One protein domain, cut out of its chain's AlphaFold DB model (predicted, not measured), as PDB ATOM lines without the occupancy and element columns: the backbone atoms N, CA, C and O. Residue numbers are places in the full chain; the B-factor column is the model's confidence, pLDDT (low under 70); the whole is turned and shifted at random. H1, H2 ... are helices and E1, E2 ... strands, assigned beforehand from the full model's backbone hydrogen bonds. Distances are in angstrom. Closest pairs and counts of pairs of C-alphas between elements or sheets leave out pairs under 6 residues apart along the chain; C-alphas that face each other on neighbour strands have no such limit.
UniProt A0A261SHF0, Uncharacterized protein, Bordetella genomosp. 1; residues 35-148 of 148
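AT A GLANCE: This is residues 35 to 148 of the 148 residues of an uncharacterized protein of Bordetella genomosp. 1 (UniProt A0A261SHF0). A strongly twisted wall of four antiparallel strands has two helices over one face and no named helix over the other. H1 runs along E1 and E2, while H2, the longest helix, crosses slantwise over E3; a short pairing ties residues 42 to 43 to E4. The printed part has 114 residues, with H1 E1 E2 E3 E4 H2 along the chain, sheet order E1 - E2 - E3 - E4, and a mixed class of helices and strands. It is compact, with a radius of gyration of the C-alphas of 14.2 A and spans of 44 by 29 by 25 A.

IN THESE COORDINATES: The sheet holds E1, residues 71 to 74, E2, residues 80 to 86, E3, residues 89 to 98, 29.3 A long, and E4, residues 101 to 110, 28.2 A long. H1, residues 54 to 66, is 18.7 A long and begins at C-alpha 54 (140.551, 157.172, 181.497). H2, residues 129 to 145, is 24.4 A long and ends at C-alpha 145 (141.309, 160.493, 169.883).

HOW THE PARTS SIT: The strands form a meander, each the antiparallel neighbour of the one before, and three hairpins. Within hydrogen-bond range are N 73 and O 81, 2.9 A, for E1 and E2; N 84 and O 91, 2.8 A, for E2 and E3; and N 94 and O 105, 2.8 A, for E3 and E4. E1 and E4 are apart. H1 and H2 are on the same face, making two layers, helices over a sheet. H1 has a height over the sheet of 8.3 A; the C-alphas of Lys 62 and Val 72 are its closest to E1, 5.3 A. H2 has a height of 8.5 A and stands at 40 degrees to E3 on the local plane. The helices touch, closest at the C-alphas of Ala 64 and Asp 140, 4.7 A, at a steep tilt of 46 degrees, opposite ways. In H1 and H2 every O i to N i+4 pair is within hydrogen-bond range.

THE WHOLE: The C-alphas of Ser 48 and Arg 118, the two farthest apart, are 45.0 A apart. The link from E4 to H2, 18 residues, is long. The printed part has no cut, and no printed residue has a pLDDT under 70.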
ATOM      1  N   PRO A  35     159.572 141.026 158.486       98.12
ATOM      2  CA  PRO A  35     159.861 141.621 159.785       98.12
ATOM      3  C   PRO A  35     158.690 142.473 160.292       98.12
ATOM      4  O   PRO A  35     158.101 143.260 159.545       98.12
ATOM      5  N   MET A  36     158.363 142.325 161.573       98.06
ATOM      6  CA  MET A  36     157.339 143.124 162.242       98.06
ATOM      7  C   MET A  36     157.711 144.607 162.249       98.06
ATOM      8  O   MET A  36     158.866 144.975 162.482       98.06
ATOM      9  N   ASP A  37     156.725 145.460 162.004       98.06
ATOM     10  CA  ASP A  37     156.864 146.898 162.212       98.06
ATOM     11  C   ASP A  37     156.686 147.239 163.696       98.06
ATOM     12  O   ASP A  37     155.981 146.547 164.433       98.06
ATOM     13  N   SER A  38     157.333 148.319 164.134       97.12
ATOM     14  CA  SER A  38     157.184 148.838 165.493       97.12
ATOM     15  C   SER A  38     156.021 149.828 165.564       97.12
ATOM     16  O   SER A  38     155.928 150.741 164.743       97.12
ATOM     17  N   PHE A  39     155.151 149.661 166.562       98.06
ATOM     18  CA  PHE A  39     153.967 150.498 166.791       98.06
ATOM     19  C   PHE A  39     153.966 151.105 168.200       98.06
ATOM     20  O   PHE A  39     152.926 151.161 168.856       98.06
ATOM     21  N   VAL A  40     155.135 151.545 168.666       98.06
ATOM     22  CA  VAL A  40     155.324 152.208 169.967       98.06
ATOM     23  C   VAL A  40     155.439 153.726 169.811       98.06
ATOM     24  O   VAL A  40     155.851 154.217 168.757       98.06
ATOM     25  N   GLY A  41     155.076 154.476 170.850       97.75
ATOM     26  CA  GLY A  41     155.208 155.931 170.909       97.75
ATOM     27  C   GLY A  41     154.236 156.688 170.001       97.75
ATOM     28  O   GLY A  41     154.542 157.796 169.557       97.75
ATOM     29  N   ASN A  42     153.068 156.118 169.684       98.25
ATOM     30  CA  ASN A  42     152.076 156.825 168.876       98.25
ATOM     31  C   ASN A  42     151.487 157.977 169.686       98.25
ATOM     32  O   ASN A  42     150.815 157.743 170.684       98.25
ATOM     33  N   ARG A  43     151.702 159.218 169.245       97.50
ATOM     34  CA  ARG A  43     151.152 160.400 169.913       97.50
ATOM     35  C   ARG A  43     149.622 160.386 169.912       97.50
ATOM     36  O   ARG A  43     148.995 160.049 168.905       97.50
ATOM     37  N   ILE A  44     149.054 160.787 171.043       98.06
ATOM     38  CA  ILE A  44     147.634 161.090 171.199       98.06
ATOM     39  C   ILE A  44     147.449 162.580 170.929       98.06
ATOM     40  O   ILE A  44     148.044 163.420 171.602       98.06
ATOM     41  N   GLU A  45     146.628 162.896 169.934       96.88
ATOM     42  CA  GLU A  45     146.258 164.262 169.574       96.88
ATOM     43  C   GLU A  45     144.745 164.391 169.730       96.88
ATOM     44  O   GLU A  45     143.995 163.593 169.167       96.88
ATOM     45  N   THR A  46     144.314 165.363 170.533       97.38
ATOM     46  CA  THR A  46     142.906 165.660 170.815       97.38
ATOM     47  C   THR A  46     142.560 167.029 170.230       97.38
ATOM     48  O   THR A  46     143.391 167.943 170.241       97.38
ATOM     49  N   ALA A  47     141.342 167.198 169.721       95.75
ATOM     50  CA  ALA A  47     140.831 168.489 169.266       95.75
ATOM     51  C   ALA A  47     140.738 169.507 170.412       95.75
ATOM     52  O   ALA A  47     140.946 170.701 170.196       95.75
ATOM     53  N   SER A  48     140.476 169.050 171.640       94.38
ATOM     54  CA  SER A  48     140.496 169.914 172.829       94.38
ATOM     55  C   SER A  48     141.901 170.348 173.268       94.38
ATOM     56  O   SER A  48     142.024 171.245 174.107       94.38
ATOM     57  N   GLY A  49     142.960 169.712 172.750       93.81
ATOM     58  CA  GLY A  49     144.351 169.943 173.157       93.81
ATOM     59  C   GLY A  49     144.668 169.493 174.588       93.81
ATOM     60  O   GLY A  49     145.753 169.775 175.099       93.81
ATOM     61  N   LYS A  50     143.729 168.815 175.259       94.38
ATOM     62  CA  LYS A  50     143.874 168.315 176.631       94.38
ATOM     63  C   LYS A  50     144.083 166.800 176.639       94.38
ATOM     64  O   LYS A  50     143.553 166.115 175.761       94.38
ATOM     65  N   PRO A  51     144.803 166.254 177.636       94.56
ATOM     66  CA  PRO A  51     144.886 164.810 177.822       94.56
ATOM     67  C   PRO A  51     143.490 164.199 178.047       94.56
ATOM     68  O   PRO A  51     142.719 164.755 178.835       94.56
ATOM     69  N   PRO A  52     143.156 163.075 177.390       97.06
ATOM     70  CA  PRO A  52     141.870 162.415 177.582       97.06
ATOM     71  C   PRO A  52     141.773 161.756 178.965       97.06
ATOM     72  O   PRO A  52     142.769 161.262 179.501       97.06
ATOM     73  N   SER A  53     140.565 161.709 179.533       96.81
ATOM     74  CA  SER A  53     140.289 160.961 180.767       96.81
ATOM     75  C   SER A  53     140.401 159.443 180.543       96.81
ATOM     76  O   SER A  53     140.292 158.978 179.401       96.81
ATOM     77  N   PRO A  54     140.564 158.633 181.607       95.44
ATOM     78  CA  PRO A  54     140.551 157.172 181.497       95.44
ATOM     79  C   PRO A  54     139.304 156.623 180.785       95.44
ATOM     80  O   PRO A  54     139.406 155.730 179.941       95.44
ATOM     81  N   GLU A  55     138.134 157.198 181.060       96.75
ATOM     82  CA  GLU A  55     136.868 156.818 180.428       96.75
ATOM     83  C   GLU A  55     136.869 157.166 178.936       96.75
ATOM     84  O   GLU A  55     136.453 156.351 178.109       96.75
ATOM     85  N   GLN A  56     137.376 158.350 178.572       98.00
ATOM     86  CA  GLN A  56     137.506 158.759 177.172       98.00
ATOM     87  C   GLN A  56     138.478 157.853 176.410       98.00
ATOM     88  O   GLN A  56     138.172 157.451 175.287       98.00
ATOM     89  N   ILE A  57     139.601 157.470 177.029       98.25
ATOM     90  CA  ILE A  57     140.551 156.501 176.466       98.25
ATOM     91  C   ILE A  57     139.845 155.177 176.187       98.25
ATOM     92  O   ILE A  57     139.882 154.682 175.061       98.25
ATOM     93  N   GLN A  58     139.162 154.611 177.183       98.19
ATOM     94  CA  GLN A  58     138.495 153.324 177.020       98.19
ATOM     95  C   GLN A  58     137.425 153.360 175.918       98.19
ATOM     96  O   GLN A  58     137.318 152.414 175.132       98.19
ATOM     97  N   VAL A  59     136.628 154.430 175.849       98.44
ATOM     98  CA  VAL A  59     135.595 154.597 174.817       98.44
ATOM     99  C   VAL A  59     136.220 154.751 173.430       98.44
ATOM    100  O   VAL A  59     135.783 154.066 172.504       98.44
ATOM    101  N   ALA A  60     137.254 155.586 173.287       98.56
ATOM    102  CA  ALA A  60     137.953 155.801 172.021       98.56
ATOM    103  C   ALA A  60     138.578 154.502 171.492       98.56
ATOM    104  O   ALA A  60     138.360 154.136 170.338       98.56
ATOM    105  N   LEU A  61     139.277 153.742 172.343       98.75
ATOM    106  CA  LEU A  61     139.884 152.469 171.941       98.75
ATOM    107  C   LEU A  61     138.833 151.436 171.504       98.75
ATOM    108  O   LEU A  61     139.021 150.754 170.495       98.75
ATOM    109  N   LYS A  62     137.706 151.336 172.223       98.75
ATOM    110  CA  LYS A  62     136.603 150.433 171.851       98.75
ATOM    111  C   LYS A  62     135.996 150.799 170.498       98.75
ATOM    112  O   LYS A  62     135.835 149.917 169.658       98.75
ATOM    113  N   ARG A  63     135.691 152.080 170.273       98.69
ATOM    114  CA  ARG A  63     135.128 152.558 168.998       98.69
ATOM    115  C   ARG A  63     136.084 152.328 167.837       98.69
ATOM    116  O   ARG A  63     135.667 151.786 166.819       98.69
ATOM    117  N   ALA A  64     137.364 152.641 168.031       98.69
ATOM    118  CA  ALA A  64     138.403 152.421 167.034       98.69
ATOM    119  C   ALA A  64     138.481 150.949 166.620       98.69
ATOM    120  O   ALA A  64     138.555 150.637 165.433       98.69
ATOM    121  N   GLY A  65     138.412 150.041 167.597       98.50
ATOM    122  CA  GLY A  65     138.435 148.614 167.317       98.50
ATOM    123  C   GLY A  65     137.234 148.135 166.494       98.50
ATOM    124  O   GLY A  65     137.405 147.410 165.509       98.50
ATOM    125  N   MET A  66     136.031 148.609 166.834       98.06
ATOM    126  CA  MET A  66     134.783 148.226 166.161       98.06
ATOM    127  C   MET A  66     134.763 148.551 164.661       98.06
ATOM    128  O   MET A  66     134.064 147.870 163.918       98.06
ATOM    129  N   VAL A  67     135.544 149.534 164.189       97.62
ATOM    130  CA  VAL A  67     135.634 149.886 162.755       97.62
ATOM    131  C   VAL A  67     136.075 148.695 161.895       97.62
ATOM    132  O   VAL A  67     135.724 148.616 160.716       97.62
ATOM    133  N   ARG A  68     136.870 147.780 162.462       97.38
ATOM    134  CA  ARG A  68     137.443 146.622 161.756       97.38
ATOM    135  C   ARG A  68     137.372 145.343 162.587       97.38
ATOM    136  O   ARG A  68     138.305 144.544 162.551       97.38
ATOM    137  N   ASP A  69     136.286 145.182 163.336       98.06
ATOM    138  CA  ASP A  69     135.972 143.975 164.112       98.06
ATOM    139  C   ASP A  69     137.018 143.593 165.176       98.06
ATOM    140  O   ASP A  69     137.090 142.441 165.612       98.06
ATOM    141  N   TRP A  70     137.821 144.556 165.635       98.81
ATOM    142  CA  TRP A  70     138.638 144.355 166.822       98.81
ATOM    143  C   TRP A  70     137.774 144.478 168.072       98.81
ATOM    144  O   TRP A  70     137.091 145.482 168.289       98.81
ATOM    145  N   VAL A  71     137.874 143.488 168.949       98.75
ATOM    146  CA  VAL A  71     137.261 143.517 170.274       98.75
ATOM    147  C   VAL A  71     138.297 144.012 171.274       98.75
ATOM    148  O   VAL A  71     139.296 143.334 171.513       98.75
ATOM    149  N   VAL A  72     138.065 145.191 171.857       98.81
ATOM    150  CA  VAL A  72     138.967 145.797 172.849       98.81
ATOM    151  C   VAL A  72     138.412 145.637 174.263       98.81
ATOM    152  O   VAL A  72     137.327 146.132 174.584       98.81
ATOM    153  N   THR A  73     139.181 144.986 175.132       98.31
ATOM    154  CA  THR A  73     138.832 144.723 176.535       98.31
ATOM    155  C   THR A  73     139.914 145.255 177.478       98.31
ATOM    156  O   THR A  73     141.094 145.032 177.208       98.31
ATOM    157  N   PRO A  74     139.557 145.934 178.584       97.75
ATOM    158  CA  PRO A  74     140.538 146.353 179.582       97.75
ATOM    159  C   PRO A  74     141.113 145.145 180.334       97.75
ATOM    160  O   PRO A  74     140.399 144.179 180.605       97.75
ATOM    161  N   ASN A  75     142.387 145.233 180.699       96.75
ATOM    162  CA  ASN A  75     143.078 144.313 181.596       96.75
ATOM    163  C   ASN A  75     143.162 144.921 183.008       96.75
ATOM    164  O   ASN A  75     143.014 146.128 183.195       96.75
ATOM    165  N   ALA A  76     143.439 144.085 184.012       94.06
ATOM    166  CA  ALA A  76     143.554 144.524 185.406       94.06
ATOM    167  C   ALA A  76     144.760 145.451 185.671       94.06
ATOM    168  O   ALA A  76     144.748 146.209 186.633       94.06
ATOM    169  N   ASP A  77     145.784 145.407 184.816       93.69
ATOM    170  CA  ASP A  77     147.007 146.217 184.911       93.69
ATOM    171  C   ASP A  77     146.878 147.615 184.268       93.69
ATOM    172  O   ASP A  77     147.866 148.335 184.138       93.69
ATOM    173  N   GLY A  78     145.669 147.996 183.839       93.75
ATOM    174  CA  GLY A  78     145.396 149.275 183.179       93.75
ATOM    175  C   GLY A  78     145.720 149.300 181.681       93.75
ATOM    176  O   GLY A  78     145.511 150.325 181.031       93.75
ATOM    177  N   THR A  79     146.200 148.192 181.109       98.19
ATOM    178  CA  THR A  79     146.338 148.044 179.654       98.19
ATOM    179  C   THR A  79     145.049 147.519 179.025       98.19
ATOM    180  O   THR A  79     144.075 147.214 179.711       98.19
ATOM    181  N   TYR A  80     145.022 147.406 177.700       98.75
ATOM    182  CA  TYR A  80     143.887 146.857 176.967       98.75
ATOM    183  C   TYR A  80     144.354 145.724 176.065       98.75
ATOM    184  O   TYR A  80     145.380 145.841 175.403       98.75
ATOM    185  N   ARG A  81     143.593 144.639 175.981       98.75
ATOM    186  CA  ARG A  81     143.761 143.621 174.941       98.75
ATOM    187  C   ARG A  81     142.853 143.965 173.768       98.75
ATOM    188  O   ARG A  81     141.663 144.191 173.975       98.75
ATOM    189  N   ALA A  82     143.392 143.971 172.556       98.88
ATOM    190  CA  ALA A  82     142.613 144.034 171.326       98.88
ATOM    191  C   ALA A  82     142.731 142.702 170.582       98.88
ATOM    192  O   ALA A  82     143.834 142.260 170.254       98.88
ATOM    193  N   HIS A  83     141.587 142.069 170.334       98.88
ATOM    194  CA  HIS A  83     141.479 140.781 169.665       98.88
ATOM    195  C   HIS A  83     140.846 140.941 168.283       98.88
ATOM    196  O   HIS A  83     139.780 141.541 168.166       98.88
ATOM    197  N   LEU A  84     141.463 140.359 167.258       98.88
ATOM    198  CA  LEU A  84     140.926 140.274 165.903       98.88
ATOM    199  C   LEU A  84     140.794 138.814 165.486       98.88
ATOM    200  O   LEU A  84     141.753 138.045 165.583       98.88
ATOM    201  N   THR A  85     139.642 138.466 164.920       98.44
ATOM    202  CA  THR A  85     139.438 137.212 164.188       98.44
ATOM    203  C   THR A  85     139.038 137.530 162.754       98.44
ATOM    204  O   THR A  85     138.059 138.230 162.513       98.44
ATOM    205  N   ILE A  86     139.782 137.001 161.782       96.88
ATOM    206  CA  ILE A  86     139.493 137.182 160.356       96.88
ATOM    207  C   ILE A  86     139.779 135.899 159.576       96.88
ATOM    208  O   ILE A  86     140.920 135.452 159.432       96.88
ATOM    209  N   ARG A  87     138.720 135.300 159.019       94.75
ATOM    210  CA  ARG A  87     138.771 133.997 158.333       94.75
ATOM    211  C   ARG A  87     139.379 132.924 159.253       94.75
ATOM    212  O   ARG A  87     138.741 132.514 160.208       94.75
ATOM    213  N   LYS A  88     140.610 132.484 158.970       95.62
ATOM    214  CA  LYS A  88     141.363 131.479 159.741       95.62
ATOM    215  C   LYS A  88     142.449 132.079 160.640       95.62
ATOM    216  O   LYS A  88     143.217 131.329 161.235       95.62
ATOM    217  N   HIS A  89     142.585 133.399 160.658       97.69
ATOM    218  CA  HIS A  89     143.625 134.093 161.406       97.69
ATOM    219  C   HIS A  89     143.037 134.700 162.671       97.69
ATOM    220  O   HIS A  89     141.953 135.281 162.631       97.69
ATOM    221  N   THR A  90     143.793 134.609 163.761       98.56
ATOM    222  CA  THR A  90     143.524 135.379 164.976       98.56
ATOM    223  C   THR A  90     144.755 136.186 165.349       98.56
ATOM    224  O   THR A  90     145.883 135.757 165.084       98.56
ATOM    225  N   LEU A  91     144.540 137.351 165.949       98.81
ATOM    226  CA  LEU A  91     145.597 138.221 166.442       98.81
ATOM    227  C   LEU A  91     145.157 138.875 167.746       98.81
ATOM    228  O   LEU A  91     144.102 139.499 167.808       98.81
ATOM    229  N   ASP A  92     146.000 138.758 168.760       98.88
ATOM    230  CA  ASP A  92     145.892 139.466 170.021       98.88
ATOM    231  C   ASP A  92     147.063 140.434 170.157       98.88
ATOM    232  O   ASP A  92     148.230 140.053 170.003       98.88
ATOM    233  N   VAL A  93     146.743 141.683 170.475       98.88
ATOM    234  CA  VAL A  93     147.720 142.724 170.804       98.88
ATOM    235  C   VAL A  93     147.360 143.385 172.128       98.88
ATOM    236  O   VAL A  93     146.191 143.430 172.518       98.88
ATOM    237  N   GLN A  94     148.365 143.904 172.817       98.88
ATOM    238  CA  GLN A  94     148.201 144.754 173.985       98.88
ATOM    239  C   GLN A  94     148.321 146.209 173.556       98.88
ATOM    240  O   GLN A  94     149.215 146.565 172.794       98.88
ATOM    241  N   ILE A  95     147.424 147.046 174.056       98.88
ATOM    242  CA  ILE A  95     147.456 148.491 173.912       98.88
ATOM    243  C   ILE A  95     147.783 149.074 175.283       98.88
ATOM    244  O   ILE A  95     147.034 148.872 176.245       98.88
ATOM    245  N   ARG A  96     148.892 149.804 175.377       98.69
ATOM    246  CA  ARG A  96     149.261 150.571 176.573       98.69
ATOM    247  C   ARG A  96     149.094 152.048 176.265       98.69
ATOM    248  O   ARG A  96     149.569 152.496 175.231       98.69
ATOM    249  N   VAL A  97     148.448 152.796 177.155       98.38
ATOM    250  CA  VAL A  97     148.314 154.254 177.043       98.38
ATOM    251  C   VAL A  97     149.050 154.898 178.207       98.38
ATOM    252  O   VAL A  97     148.769 154.577 179.360       98.38
ATOM    253  N   ALA A  98     150.006 155.772 177.908       96.56
ATOM    254  CA  ALA A  98     150.789 156.486 178.910       96.56
ATOM    255  C   ALA A  98     151.439 157.733 178.308       96.56
ATOM    256  O   ALA A  98     151.788 157.752 177.128       96.56
ATOM    257  N   ASP A  99     151.618 158.766 179.130       94.56
ATOM    258  CA  ASP A  99     152.432 159.944 178.798       94.56
ATOM    259  C   ASP A  99     152.035 160.628 177.472       94.56
ATOM    260  O   ASP A  99     152.876 161.063 176.690       94.56
ATOM    261  N   GLY A 100     150.728 160.690 177.182       96.19
ATOM    262  CA  GLY A 100     150.209 161.277 175.938       96.19
ATOM    263  C   GLY A 100     150.508 160.451 174.680       96.19
ATOM    264  O   GLY A 100     150.420 160.962 173.562       96.19
ATOM    265  N   THR A 101     150.862 159.180 174.846       98.38
ATOM    266  CA  THR A 101     151.133 158.239 173.760       98.38
ATOM    267  C   THR A 101     150.417 156.912 173.977       98.38
ATOM    268  O   THR A 101     149.905 156.623 175.064       98.38
ATOM    269  N   PHE A 102     150.375 156.094 172.931       98.75
ATOM    270  CA  PHE A 102     149.982 154.701 173.033       98.75
ATOM    271  C   PHE A 102     150.904 153.773 172.241       98.75
ATOM    272  O   PHE A 102     151.390 154.099 171.151       98.75
ATOM    273  N   ASP A 103     151.078 152.577 172.787       98.75
ATOM    274  CA  ASP A 103     151.846 151.485 172.206       98.75
ATOM    275  C   ASP A 103     150.898 150.354 171.820       98.75
ATOM    276  O   ASP A 103     149.948 150.082 172.556       98.75
ATOM    277  N   ILE A 104     151.173 149.671 170.707       98.81
ATOM    278  CA  ILE A 104     150.533 148.394 170.375       98.81
ATOM    279  C   ILE A 104     151.606 147.314 170.257       98.81
ATOM    280  O   ILE A 104     152.453 147.367 169.364       98.81
ATOM    281  N   THR A 105     151.558 146.317 171.136       98.50
ATOM    282  CA  THR A 105     152.531 145.219 171.186       98.50
ATOM    283  C   THR A 105     151.862 143.874 170.926       98.50
ATOM    284  O   THR A 105     150.714 143.636 171.291       98.50
ATOM    285  N   TYR A 106     152.568 142.979 170.239       98.62
ATOM    286  CA  TYR A 106     152.074 141.634 169.947       98.62
ATOM    287  C   TYR A 106     151.941 140.793 171.224       98.62
ATOM    288  O   TYR A 106     152.849 140.794 172.052       98.62
ATOM    289  N   LEU A 107     150.846 140.033 171.345       98.31
ATOM    290  CA  LEU A 107     150.661 139.032 172.401       98.31
ATOM    291  C   LEU A 107     150.658 137.609 171.837       98.31
ATOM    292  O   LEU A 107     151.458 136.771 172.244       98.31
ATOM    293  N   ALA A 108     149.737 137.323 170.915       98.56
ATOM    294  CA  ALA A 108     149.532 135.981 170.385       98.56
ATOM    295  C   ALA A 108     148.849 136.012 169.014       98.56
ATOM    296  O   ALA A 108     148.203 136.989 168.638       98.56
ATOM    297  N   SER A 109     148.968 134.923 168.255       98.56
ATOM    298  CA  SER A 109     148.261 134.772 166.987       98.56
ATOM    299  C   SER A 109     148.081 133.316 166.583       98.56
ATOM    300  O   SER A 109     148.864 132.446 166.963       98.56
ATOM    301  N   THR A 110     147.074 133.076 165.745       98.25
ATOM    302  CA  THR A 110     146.873 131.803 165.045       98.25
ATOM    303  C   THR A 110     147.066 132.015 163.550       98.25
ATOM    304  O   THR A 110     146.543 132.971 162.974       98.25
ATOM    305  N   ASN A 111     147.791 131.103 162.898       96.62
ATOM    306  CA  ASN A 111     148.030 131.114 161.451       96.62
ATOM    307  C   ASN A 111     148.735 132.381 160.918       96.62
ATOM    308  O   ASN A 111     148.537 132.733 159.755       96.62
ATOM    309  N   LEU A 112     149.552 133.067 161.729       97.19
ATOM    310  CA  LEU A 112     150.396 134.185 161.267       97.19
ATOM    311  C   LEU A 112     151.891 133.861 161.210       97.19
ATOM    312  O   LEU A 112     152.656 134.692 160.734       97.19
ATOM    313  N   GLY A 113     152.317 132.674 161.649       96.12
ATOM    314  CA  GLY A 113     153.711 132.244 161.513       96.12
ATOM    315  C   GLY A 113     154.707 133.159 162.227       96.12
ATOM    316  O   GLY A 113     155.772 133.423 161.677       96.12
ATOM    317  N   TYR A 114     154.341 133.664 163.413       97.81
ATOM    318  CA  TYR A 114     155.251 134.417 164.275       97.81
ATOM    319  C   TYR A 114     156.480 133.564 164.608       97.81
ATOM    320  O   TYR A 114     156.343 132.436 165.089       97.81
ATOM    321  N   GLY A 115     157.671 134.096 164.359       97.25
ATOM    322  CA  GLY A 115     158.920 133.385 164.596       97.25
ATOM    323  C   GLY A 115     160.130 134.313 164.673       97.25
ATOM    324  O   GLY A 115     160.042 135.488 164.315       97.25
ATOM    325  N   PRO A 116     161.278 133.802 165.148       97.25
ATOM    326  CA  PRO A 116     162.486 134.600 165.290       97.25
ATOM    327  C   PRO A 116     162.995 135.086 163.931       97.25
ATOM    328  O   PRO A 116     162.906 134.382 162.924       97.25
ATOM    329  N   ASN A 117     163.599 136.270 163.932       97.25
ATOM    330  CA  ASN A 117     164.342 136.801 162.802       97.25
ATOM    331  C   ASN A 117     165.839 136.752 163.135       97.25
ATOM    332  O   ASN A 117     166.279 137.340 164.120       97.25
ATOM    333  N   ARG A 118     166.616 136.008 162.340       96.19
ATOM    334  CA  ARG A 118     168.059 135.820 162.573       96.19
ATOM    335  C   ARG A 118     168.893 137.032 162.169       96.19
ATOM    336  O   ARG A 118     170.011 137.167 162.649       96.19
ATOM    337  N   GLU A 119     168.364 137.875 161.290       96.00
ATOM    338  CA  GLU A 119     169.040 139.080 160.805       96.00
ATOM    339  C   GLU A 119     168.772 140.278 161.723       96.00
ATOM    340  O   GLU A 119     169.628 141.144 161.875       96.00
ATOM    341  N   ASP A 120     167.605 140.302 162.375       96.38
ATOM    342  CA  ASP A 120     167.200 141.360 163.299       96.38
ATOM    343  C   ASP A 120     166.342 140.791 164.438       96.38
ATOM    344  O   ASP A 120     165.121 140.661 164.327       96.38
ATOM    345  N   ALA A 121     166.983 140.468 165.563       94.25
ATOM    346  CA  ALA A 121     166.310 139.900 166.729       94.25
ATOM    347  C   ALA A 121     165.248 140.835 167.345       94.25
ATOM    348  O   ALA A 121     164.363 140.353 168.053       94.25
ATOM    349  N   ALA A 122     165.304 142.145 167.071       94.69
ATOM    350  CA  ALA A 122     164.310 143.104 167.545       94.69
ATOM    351  C   ALA A 122     163.027 143.094 166.694       94.69
ATOM    352  O   ALA A 122     161.998 143.610 167.135       94.69
ATOM    353  N   ARG A 123     163.060 142.495 165.494       96.12
ATOM    354  CA  ARG A 123     161.927 142.452 164.556       96.12
ATOM    355  C   ARG A 123     161.624 141.020 164.114       96.12
ATOM    356  O   ARG A 123     162.035 140.624 163.018       96.12
ATOM    357  N   PRO A 124     160.878 140.245 164.925       97.75
ATOM    358  CA  PRO A 124     160.437 138.900 164.569       97.75
ATOM    359  C   PRO A 124     159.740 138.862 163.204       97.75
ATOM    360  O   PRO A 124     159.171 139.855 162.748       97.75
ATOM    361  N   LEU A 125     159.777 137.705 162.547       98.31
ATOM    362  CA  LEU A 125     159.081 137.493 161.284       98.31
ATOM    363  C   LEU A 125     157.626 137.102 161.550       98.31
ATOM    364  O   LEU A 125     157.342 136.291 162.431       98.31
ATOM    365  N   ILE A 126     156.706 137.645 160.757       98.12
ATOM    366  CA  ILE A 126     155.278 137.325 160.823       98.12
ATOM    367  C   ILE A 126     154.621 137.506 159.451       98.12
ATOM    368  O   ILE A 126     155.142 138.186 158.569       98.12
ATOM    369  N   HIS A 127     153.445 136.922 159.252       97.25
ATOM    370  CA  HIS A 127     152.655 137.125 158.046       97.25
ATOM    371  C   HIS A 127     152.383 138.631 157.793       97.25
ATOM    372  O   HIS A 127     151.931 139.324 158.711       97.25
ATOM    373  N   PRO A 128     152.535 139.145 156.552       96.88
ATOM    374  CA  PRO A 128     152.457 140.585 156.244       96.88
ATOM    375  C   PRO A 128     151.157 141.289 156.653       96.88
ATOM    376  O   PRO A 128     151.111 142.509 156.821       96.88
ATOM    377  N   ALA A 129     150.075 140.523 156.803       97.25
ATOM    378  CA  ALA A 129     148.799 141.061 157.250       97.25
ATOM    379  C   ALA A 129     148.866 141.658 158.666       97.25
ATOM    380  O   ALA A 129     148.137 142.609 158.922       97.25
ATOM    381  N   TYR A 130     149.766 141.184 159.538       98.38
ATOM    382  CA  TYR A 130     149.962 141.750 160.878       98.38
ATOM    383  C   TYR A 130     150.256 143.256 160.822       98.38
ATOM    384  O   TYR A 130     149.484 144.042 161.370       98.38
ATOM    385  N   ASN A 131     151.296 143.668 160.081       98.31
ATOM    386  CA  ASN A 131     151.674 145.084 159.971       98.31
ATOM    387  C   ASN A 131     150.509 145.916 159.417       98.31
ATOM    388  O   ASN A 131     150.241 147.016 159.891       98.31
ATOM    389  N   THR A 132     149.770 145.371 158.447       98.31
ATOM    390  CA  THR A 132     148.602 146.049 157.867       98.31
ATOM    391  C   THR A 132     147.480 146.225 158.890       98.31
ATOM    392  O   THR A 132     146.929 147.317 159.019       98.31
ATOM    393  N   TRP A 133     147.125 145.172 159.629       98.69
ATOM    394  CA  TRP A 133     146.030 145.214 160.596       98.69
ATOM    395  C   TRP A 133     146.344 146.122 161.780       98.69
ATOM    396  O   TRP A 133     145.495 146.931 162.152       98.69
ATOM    397  N   VAL A 134     147.563 146.054 162.320       98.81
ATOM    398  CA  VAL A 134     147.971 146.919 163.434       98.81
ATOM    399  C   VAL A 134     148.095 148.374 162.981       98.81
ATOM    400  O   VAL A 134     147.586 149.262 163.661       98.81
ATOM    401  N   LYS A 135     148.652 148.645 161.791       98.75
ATOM    402  CA  LYS A 135     148.690 150.004 161.224       98.75
ATOM    403  C   LYS A 135     147.291 150.595 161.033       98.75
ATOM    404  O   LYS A 135     147.086 151.779 161.297       98.75
ATOM    405  N   ASN A 136     146.329 149.787 160.588       98.81
ATOM    406  CA  ASN A 136     144.941 150.227 160.462       98.81
ATOM    407  C   ASN A 136     144.341 150.568 161.830       98.81
ATOM    408  O   ASN A 136     143.780 151.654 161.968       98.81
ATOM    409  N   LEU A 137     144.538 149.703 162.831       98.88
ATOM    410  CA  LEU A 137     144.083 149.941 164.201       98.88
ATOM    411  C   LEU A 137     144.696 151.222 164.792       98.88
ATOM    412  O   LEU A 137     143.974 152.026 165.369       98.88
ATOM    413  N   VAL A 138     145.993 151.478 164.579       98.88
ATOM    414  CA  VAL A 138     146.643 152.751 164.957       98.88
ATOM    415  C   VAL A 138     145.923 153.945 164.324       98.88
ATOM    416  O   VAL A 138     145.662 154.940 164.998       98.88
ATOM    417  N   GLY A 139     145.590 153.859 163.034       98.75
ATOM    418  CA  GLY A 139     144.860 154.914 162.334       98.75
ATOM    419  C   GLY A 139     143.436 155.121 162.861       98.75
ATOM    420  O   GLY A 139     142.991 156.263 162.951       98.75
ATOM    421  N   ASP A 140     142.734 154.043 163.214       98.81
ATOM    422  CA  ASP A 140     141.405 154.106 163.835       98.81
ATOM    423  C   ASP A 140     141.470 154.756 165.222       98.81
ATOM    424  O   ASP A 140     140.707 155.675 165.507       98.81
ATOM    425  N   ILE A 141     142.439 154.359 166.051       98.81
ATOM    426  CA  ILE A 141     142.646 154.923 167.393       98.81
ATOM    427  C   ILE A 141     142.940 156.422 167.316       98.81
ATOM    428  O   ILE A 141     142.348 157.208 168.053       98.81
ATOM    429  N   ARG A 142     143.813 156.843 166.392       98.62
ATOM    430  CA  ARG A 142     144.111 158.269 166.182       98.62
ATOM    431  C   ARG A 142     142.872 159.064 165.781       98.62
ATOM    432  O   ARG A 142     142.702 160.178 166.263       98.62
ATOM    433  N   ARG A 143     142.008 158.503 164.927       98.62
ATOM    434  CA  ARG A 143     140.749 159.157 164.546       98.62
ATOM    435  C   ARG A 143     139.830 159.351 165.744       98.62
ATOM    436  O   ARG A 143     139.305 160.442 165.896       98.62
ATOM    437  N   GLU A 144     139.673 158.340 166.592       98.56
ATOM    438  CA  GLU A 144     138.818 158.458 167.779       98.56
ATOM    439  C   GLU A 144     139.378 159.447 168.806       98.56
ATOM    440  O   GLU A 144     138.616 160.222 169.378       98.56
ATOM    441  N   PHE A 145     140.699 159.486 169.009       98.44
ATOM    442  CA  PHE A 145     141.309 160.493 169.883       98.44
ATOM    443  C   PHE A 145     141.162 161.919 169.346       98.44
ATOM    444  O   PHE A 145     140.898 162.827 170.130       98.44
ATOM    445  N   ALA A 146     141.245 162.116 168.028       98.00
ATOM    446  CA  ALA A 146     141.076 163.428 167.404       98.00
ATOM    447  C   ALA A 146     139.654 164.007 167.549       98.00
ATOM    448  O   ALA A 146     139.451 165.183 167.258       98.00
ATOM    449  N   LEU A 147     138.670 163.208 167.982       97.00
ATOM    450  CA  LEU A 147     137.298 163.656 168.254       97.00
ATOM    451  C   LEU A 147     137.086 164.158 169.695       97.00
ATOM    452  O   LEU A 147     135.991 164.625 170.011       97.00
ATOM    453  N   LEU A 148     138.091 164.025 170.568       95.75
ATOM    454  CA  LEU A 148     138.062 164.452 171.975       95.75
ATOM    455  C   LEU A 148     138.609 165.868 172.157       95.75
ATOM    456  O   LEU A 148     138.258 166.537 173.151       95.75
TER     457      LEU A 148